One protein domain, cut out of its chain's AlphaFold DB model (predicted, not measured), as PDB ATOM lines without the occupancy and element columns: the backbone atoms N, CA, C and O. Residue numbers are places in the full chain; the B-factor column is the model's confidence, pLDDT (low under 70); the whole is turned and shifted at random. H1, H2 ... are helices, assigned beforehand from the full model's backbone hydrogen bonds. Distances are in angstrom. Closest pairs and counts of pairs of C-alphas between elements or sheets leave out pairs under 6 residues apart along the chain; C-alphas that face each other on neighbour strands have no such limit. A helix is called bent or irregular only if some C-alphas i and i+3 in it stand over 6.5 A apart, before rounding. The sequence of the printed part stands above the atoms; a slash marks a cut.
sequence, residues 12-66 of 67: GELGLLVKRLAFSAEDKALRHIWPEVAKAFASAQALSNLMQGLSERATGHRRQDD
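What this domain is: This is residues 12 to 66 of the 67 residues of an uncharacterized protein of Hydrogenophaga pseudoflava (UniProt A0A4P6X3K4). A short helix, H1, folds back beside the beginning of one very long helix, H2, as a lopsided helical hairpin, and the rest of H2 sticks out alone as a long arm from residue 38 on. H2 makes the length of the whole, with a kink near residue 34. The printed part has 55 residues, with two named helices in the order H1, H2 and no named strand, and its class is all helix. The whole is extended, a rod with a radius of gyration of the C-alphas of 19.0 A and spans of 61 by 18 by 9 A.

Where its parts are: H1 takes residues 12 to 23 and measures 16.5 A from first to last C-alpha, beginning at C-alpha 12 at (23.522, -2.554, -6.849). After a tight link of 3 residues, H2 takes residues 27 to 64 and measures 55.6 A. It runs from C-alpha 27 at (29.488, 4.274, -25.354) to C-alpha 64 at (47.697, 3.293, 27.128). H2 is only just irregular: C-alphas 32 and 35 are 6.7 A apart, and its line is a rough one.

How they stand to each other: H1 and H2 form a helical hairpin. They touch, and their closest C-alphas, those of Leu 21 and Leu 30, are 6.6 A apart. H1 touches with residues 18 to 22 alone, and H2 with residues 27 to 30 alone. Their lines stand at a shallow tilt of 31 degrees, opposite ways. In H1 every O i to N i+4 pair is within hydrogen-bond range; in H2, 30 of 34 are.

The domain as a whole: The two C-alphas farthest apart, those of Ala 25 and Asp 66, are 61.3 A apart. Residues 38 to 66, of which 38 to 64 belong to H2, stand free. The printed part has no cut. The mean pLDDT of the printed part is 78.6, and it is under 70 at residue 57 and residues 59 to 66.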
ATOM      1  N   GLY A  12      24.068  -1.480  -6.017       82.75
ATOM      2  CA  GLY A  12      23.522  -2.554  -6.849       82.75
ATOM      3  C   GLY A  12      22.687  -2.035  -8.022       82.75
ATOM      4  O   GLY A  12      22.844  -2.507  -9.148       82.75
ATOM      5  N   GLU A  13      21.845  -1.027  -7.788       84.81
ATOM      6  CA  GLU A  13      21.031  -0.389  -8.831       84.81
ATOM      7  C   GLU A  13      21.896   0.402  -9.817       84.81
ATOM      8  O   GLU A  13      21.695   0.312 -11.032       84.81
ATOM      9  N   LEU A  14      22.919   1.099  -9.315       83.19
ATOM     10  CA  LEU A  14      23.889   1.807 -10.147       83.19
ATOM     11  C   LEU A  14      24.685   0.834 -11.036       83.19
ATOM     12  O   LEU A  14      24.830   1.057 -12.238       83.19
ATOM     13  N   GLY A  15      25.144  -0.289 -10.473       81.31
ATOM     14  CA  GLY A  15      25.840  -1.338 -11.222       81.31
ATOM     15  C   GLY A  15      24.963  -1.981 -12.300       81.31
ATOM     16  O   GLY A  15      25.432  -2.244 -13.410       81.31
ATOM     17  N   LEU A  16      23.671  -2.178 -12.018       87.44
ATOM     18  CA  LEU A  16      22.710  -2.671 -13.003       87.44
ATOM     19  C   LEU A  16      22.514  -1.679 -14.161       87.44
ATOM     20  O   LEU A  16      22.453  -2.108 -15.315       87.44
ATOM     21  N   LEU A  17      22.449  -0.375 -13.879       82.69
ATOM     22  CA  LEU A  17      22.372   0.676 -14.902       82.69
ATOM     23  C   LEU A  17      23.620   0.696 -15.787       82.69
ATOM     24  O   LEU A  17      23.496   0.645 -17.009       82.69
ATOM     25  N   VAL A  18      24.815   0.688 -15.187       80.25
ATOM     26  CA  VAL A  18      26.083   0.645 -15.934       80.25
ATOM     27  C   VAL A  18      26.160  -0.612 -16.802       80.25
ATOM     28  O   VAL A  18      26.496  -0.520 -17.981       80.25
ATOM     29  N   LYS A  19      25.775  -1.781 -16.266       82.12
ATOM     30  CA  LYS A  19      25.697  -3.028 -17.037       82.12
ATOM     31  C   LYS A  19      24.764  -2.870 -18.236       82.12
ATOM     32  O   LYS A  19      25.155  -3.185 -19.352       82.12
ATOM     33  N   ARG A  20      23.543  -2.372 -18.031       83.56
ATOM     34  CA  ARG A  20      22.568  -2.176 -19.119       83.56
ATOM     35  C   ARG A  20      23.091  -1.226 -20.195       83.56
ATOM     36  O   ARG A  20      22.983  -1.558 -21.369       83.56
ATOM     37  N   LEU A  21      23.714  -0.113 -19.810       81.75
ATOM     38  CA  LEU A  21      24.336   0.829 -20.748       81.75
ATOM     39  C   LEU A  21      25.474   0.179 -21.548       81.75
ATOM     40  O   LEU A  21      25.556   0.365 -22.761       81.75
ATOM     41  N   ALA A  22      26.300  -0.643 -20.894       78.88
ATOM     42  CA  ALA A  22      27.368  -1.402 -21.542       78.88
ATOM     43  C   ALA A  22      26.837  -2.416 -22.562       78.88
ATOM     44  O   ALA A  22      27.365  -2.508 -23.668       78.88
ATOM     45  N   PHE A  23      25.763  -3.135 -22.228       80.38
ATOM     46  CA  PHE A  23      25.112  -4.069 -23.152       80.38
ATOM     47  C   PHE A  23      24.345  -3.368 -24.284       80.38
ATOM     48  O   PHE A  23      24.206  -3.940 -25.360       80.38
ATOM     49  N   SER A  24      23.880  -2.137 -24.066       78.56
ATOM     50  CA  SER A  24      23.143  -1.344 -25.059       78.56
ATOM     51  C   SER A  24      24.050  -0.611 -26.063       78.56
ATOM     52  O   SER A  24      23.550   0.173 -26.865       78.56
ATOM     53  N   ALA A  25      25.372  -0.837 -26.025       72.31
ATOM     54  CA  ALA A  25      26.375  -0.153 -26.853       72.31
ATOM     55  C   ALA A  25      26.340   1.390 -26.756       72.31
ATOM     56  O   ALA A  25      26.829   2.093 -27.643       72.31
ATOM     57  N   GLU A  26      25.811   1.937 -25.656       73.75
ATOM     58  CA  GLU A  26      25.743   3.380 -25.417       73.75
ATOM     59  C   GLU A  26      27.072   3.926 -24.870       73.75
ATOM     60  O   GLU A  26      27.173   4.422 -23.746       73.75
ATOM     61  N   ASP A  27      28.119   3.856 -25.696       75.12
ATOM     62  CA  ASP A  27      29.488   4.274 -25.354       75.12
ATOM     63  C   ASP A  27      29.555   5.731 -24.856       75.12
ATOM     64  O   ASP A  27      30.272   6.043 -23.906       75.12
ATOM     65  N   LYS A  28      28.738   6.631 -25.424       76.56
ATOM     66  CA  LYS A  28      28.647   8.031 -24.970       76.56
ATOM     67  C   LYS A  28      28.145   8.157 -23.531       76.56
ATOM     68  O   LYS A  28      28.713   8.932 -22.765       76.56
ATOM     69  N   ALA A  29      27.107   7.407 -23.165       76.25
ATOM     70  CA  ALA A  29      26.550   7.436 -21.816       76.25
ATOM     71  C   ALA A  29      27.534   6.832 -20.802       76.25
ATOM     72  O   ALA A  29      27.741   7.389 -19.723       76.25
ATOM     73  N   LEU A  30      28.224   5.751 -21.184       75.88
ATOM     74  CA  LEU A  30      29.266   5.129 -20.362       75.88
ATOM     75  C   LEU A  30      30.456   6.062 -20.115       75.88
ATOM     76  O   LEU A  30      30.937   6.162 -18.988       75.88
ATOM     77  N   ARG A  31      30.919   6.786 -21.138       80.31
ATOM     78  CA  ARG A  31      31.992   7.781 -20.975       80.31
ATOM     79  C   ARG A  31      31.601   8.921 -20.046       80.31
ATOM     80  O   ARG A  31      32.471   9.470 -19.379       80.31
ATOM     81  N   HIS A  32      30.321   9.280 -20.013       82.62
ATOM     82  CA  HIS A  32      29.840  10.356 -19.156       82.62
ATOM     83  C   HIS A  32      29.702   9.917 -17.693       82.62
ATOM     84  O   HIS A  32      30.043  10.683 -16.797       82.62
ATOM     85  N   ILE A  33      29.254   8.682 -17.443       82.12
ATOM     86  CA  ILE A  33      29.032   8.186 -16.077       82.12
ATOM     87  C   ILE A  33      30.326   7.730 -15.390       82.12
ATOM     88  O   ILE A  33      30.457   7.858 -14.174       82.12
ATOM     89  N   TRP A  34      31.310   7.231 -16.145       82.00
ATOM     90  CA  TRP A  34      32.536   6.663 -15.576       82.00
ATOM     91  C   TRP A  34      33.343   7.610 -14.673       82.00
ATOM     92  O   TRP A  34      33.752   7.171 -13.596       82.00
ATOM     93  N   PRO A  35      33.572   8.884 -15.040       86.00
ATOM     94  CA  PRO A  35      34.270   9.832 -14.176       86.00
ATOM     95  C   PRO A  35      33.565  10.045 -12.833       86.00
ATOM     96  O   PRO A  35      34.224  10.129 -11.799       86.00
ATOM     97  N   GLU A  36      32.232  10.093 -12.832       83.38
ATOM     98  CA  GLU A  36      31.441  10.284 -11.612       83.38
ATOM     99  C   GLU A  36      31.461   9.032 -10.733       83.38
ATOM    100  O   GLU A  36      31.663   9.124  -9.522       83.38
ATOM    101  N   VAL A  37      31.379   7.848 -11.346       82.06
ATOM    102  CA  VAL A  37      31.568   6.574 -10.644       82.06
ATOM    103  C   VAL A  37      32.961   6.520 -10.012       82.06
ATOM    104  O   VAL A  37      33.082   6.230  -8.824       82.06
ATOM    105  N   ALA A  38      34.011   6.874 -10.754       84.62
ATOM    106  CA  ALA A  38      35.381   6.880 -10.244       84.62
ATOM    107  C   ALA A  38      35.551   7.813  -9.032       84.62
ATOM    108  O   ALA A  38      36.164   7.421  -8.038       84.62
ATOM    109  N   LYS A  39      34.960   9.016  -9.064       84.50
ATOM    110  CA  LYS A  39      34.955   9.947  -7.920       84.50
ATOM    111  C   LYS A  39      34.219   9.376  -6.711       84.50
ATOM    112  O   LYS A  39      34.699   9.515  -5.583       84.50
ATOM    113  N   ALA A  40      33.077   8.728  -6.930       84.19
ATOM    114  CA  ALA A  40      32.290   8.134  -5.859       84.19
ATOM    115  C   ALA A  40      33.056   6.982  -5.180       84.19
ATOM    116  O   ALA A  40      33.141   6.938  -3.952       84.19
ATOM    117  N   PHE A  41      33.710   6.117  -5.961       82.44
ATOM    118  CA  PHE A  41      34.576   5.057  -5.431       82.44
ATOM    119  C   PHE A  41      35.815   5.608  -4.713       82.44
ATOM    120  O   PHE A  41      36.150   5.129  -3.631       82.44
ATOM    121  N   ALA A  42      36.468   6.642  -5.255       86.81
ATOM    122  CA  ALA A  42      37.598   7.293  -4.591       86.81
ATOM    123  C   ALA A  42      37.195   7.892  -3.233       86.81
ATOM    124  O   ALA A  42      37.903   7.723  -2.240       86.81
ATOM    125  N   SER A  43      36.024   8.530  -3.170       83.81
ATOM    126  CA  SER A  43      35.461   9.082  -1.932       83.81
ATOM    127  C   SER A  43      35.143   7.986  -0.913       83.81
ATOM    128  O   SER A  43      35.481   8.118   0.262       83.81
ATOM    129  N   ALA A  44      34.549   6.874  -1.361       85.25
ATOM    130  CA  ALA A  44      34.262   5.724  -0.507       85.25
ATOM    131  C   ALA A  44      35.547   5.101   0.066       85.25
ATOM    132  O   ALA A  44      35.607   4.795   1.258       85.25
ATOM    133  N   GLN A  45      36.599   4.976  -0.749       85.88
ATOM    134  CA  GLN A  45      37.897   4.479  -0.293       85.88
ATOM    135  C   GLN A  45      38.547   5.431   0.718       85.88
ATOM    136  O   GLN A  45      39.053   4.985   1.745       85.88
ATOM    137  N   ALA A  46      38.504   6.742   0.463       90.25
ATOM    138  CA  ALA A  46      39.019   7.742   1.393       90.25
ATOM    139  C   ALA A  46      38.294   7.678   2.747       90.25
ATOM    140  O   ALA A  46      38.944   7.677   3.792       90.25
ATOM    141  N   LEU A  47      36.964   7.545   2.736       88.94
ATOM    142  CA  LEU A  47      36.175   7.361   3.953       88.94
ATOM    143  C   LEU A  47      36.558   6.071   4.689       88.94
ATOM    144  O   LEU A  47      36.751   6.100   5.901       88.94
ATOM    145  N   SER A  48      36.718   4.959   3.970       88.88
ATOM    146  CA  SER A  48      37.143   3.685   4.560       88.88
ATOM    147  C   SER A  48      38.499   3.807   5.261       88.88
ATOM    148  O   SER A  48      38.635   3.391   6.411       88.88
ATOM    149  N   ASN A  49      39.470   4.467   4.623       91.25
ATOM    150  CA  ASN A  49      40.793   4.703   5.202       91.25
ATOM    151  C   ASN A  49      40.718   5.574   6.467       91.25
ATOM    152  O   ASN A  49      41.387   5.288   7.458       91.25
ATOM    153  N   LEU A  50      39.882   6.619   6.460       90.62
ATOM    154  CA  LEU A  50      39.650   7.450   7.645       90.62
ATOM    155  C   LEU A  50      39.033   6.633   8.786       90.62
ATOM    156  O   LEU A  50      39.492   6.726   9.923       90.62
ATOM    157  N   MET A  51      38.029   5.803   8.494       89.00
ATOM    158  CA  MET A  51      37.398   4.938   9.495       89.00
ATOM    159  C   MET A  51      38.382   3.917  10.082       89.00
ATOM    160  O   MET A  51      38.368   3.694  11.292       89.00
ATOM    161  N   GLN A  52      39.264   3.337   9.261       87.88
ATOM    162  CA  GLN A  52      40.323   2.439   9.731       87.88
ATOM    163  C   GLN A  52      41.310   3.166  10.648       87.88
ATOM    164  O   GLN A  52      41.520   2.724  11.775       87.88
ATOM    165  N   GLY A  53      41.829   4.322  10.227       86.12
ATOM    166  CA  GLY A  53      42.762   5.104  11.041       86.12
ATOM    167  C   GLY A  53      42.156   5.575  12.368       86.12
ATOM    168  O   GLY A  53      42.829   5.584  13.400       86.12
ATOM    169  N   LEU A  54      40.863   5.916  12.383       83.62
ATOM    170  CA  LEU A  54      40.144   6.229  13.620       83.62
ATOM    171  C   LEU A  54      39.982   4.999  14.523       83.62
ATOM    172  O   LEU A  54      40.162   5.118  15.734       83.62
ATOM    173  N   SER A  55      39.687   3.826  13.959       78.75
ATOM    174  CA  SER A  55      39.574   2.568  14.711       78.75
ATOM    175  C   SER A  55      40.910   2.146  15.337       78.75
ATOM    176  O   SER A  55      40.976   1.801  16.521       78.75
ATOM    177  N   GLU A  56      42.002   2.254  14.579       76.38
ATOM    178  CA  GLU A  56      43.361   1.983  15.058       76.38
ATOM    179  C   GLU A  56      43.750   2.933  16.194       76.38
ATOM    180  O   GLU A  56      44.225   2.493  17.243       76.38
ATOM    181  N   ARG A  57      43.466   4.233  16.039       68.62
ATOM    182  CA  ARG A  57      43.736   5.242  17.069       68.62
ATOM    183  C   ARG A  57      42.890   5.042  18.327       68.62
ATOM    184  O   ARG A  57      43.412   5.170  19.433       68.62
ATOM    185  N   ALA A  58      41.611   4.698  18.180       72.06
ATOM    186  CA  ALA A  58      40.727   4.393  19.305       72.06
ATOM    187  C   ALA A  58      41.192   3.149  20.084       72.06
ATOM    188  O   ALA A  58      41.088   3.100  21.310       72.06
ATOM    189  N   THR A  59      41.750   2.159  19.385       60.03
ATOM    190  CA  THR A  59      42.275   0.929  19.996       60.03
ATOM    191  C   THR A  59      43.648   1.148  20.645       60.03
ATOM    192  O   THR A  59      43.943   0.552  21.679       60.03
ATOM    193  N   GLY A  60      44.482   2.030  20.083       61.38
ATOM    194  CA  GLY A  60      45.765   2.434  20.666       61.38
ATOM    195  C   GLY A  60      45.618   3.235  21.962       61.38
ATOM    196  O   GLY A  60      46.356   2.976  22.907       61.38
ATOM    197  N   HIS A  61      44.630   4.136  22.041       57.28
ATOM    198  CA  HIS A  61      44.346   4.902  23.261       57.28
ATOM    199  C   HIS A  61      43.940   3.989  24.429       57.28
ATOM    200  O   HIS A  61      44.506   4.105  25.507       57.28
ATOM    201  N   ARG A  62      43.073   2.993  24.183       56.97
ATOM    202  CA  ARG A  62      42.595   2.063  25.222       56.97
ATOM    203  C   ARG A  62      43.703   1.198  25.842       56.97
ATOM    204  O   ARG A  62      43.562   0.770  26.974       56.97
ATOM    205  N   ARG A  63      44.804   0.932  25.124       57.03
ATOM    206  CA  ARG A  63      45.963   0.191  25.666       57.03
ATOM    207  C   ARG A  63      46.902   1.047  26.518       57.03
ATOM    208  O   ARG A  63      47.741   0.488  27.213       57.03
ATOM    209  N   GLN A  64      46.811   2.370  26.419       54.03
ATOM    210  CA  GLN A  64      47.697   3.293  27.128       54.03
ATOM    211  C   GLN A  64      47.190   3.625  28.539       54.03
ATOM    212  O   GLN A  64      47.972   4.092  29.357       54.03
ATOM    213  N   ASP A  65      45.923   3.312  28.824       56.66
ATOM    214  CA  ASP A  65      45.273   3.512  30.124       56.66
ATOM    215  C   ASP A  65      45.337   2.259  31.038       56.66
ATOM    216  O   ASP A  65      44.873   2.307  32.174       56.66
ATOM    217  N   ASP A  66      45.911   1.146  30.553       53.19
ATOM    218  CA  ASP A  66      46.003  -0.160  31.240       53.19
ATOM    219  C   ASP A  66      47.422  -0.479  31.795       53.19
ATOM    220  O   ASP A  66      47.730  -1.640  32.081       53.19
TER     221      ASP A  66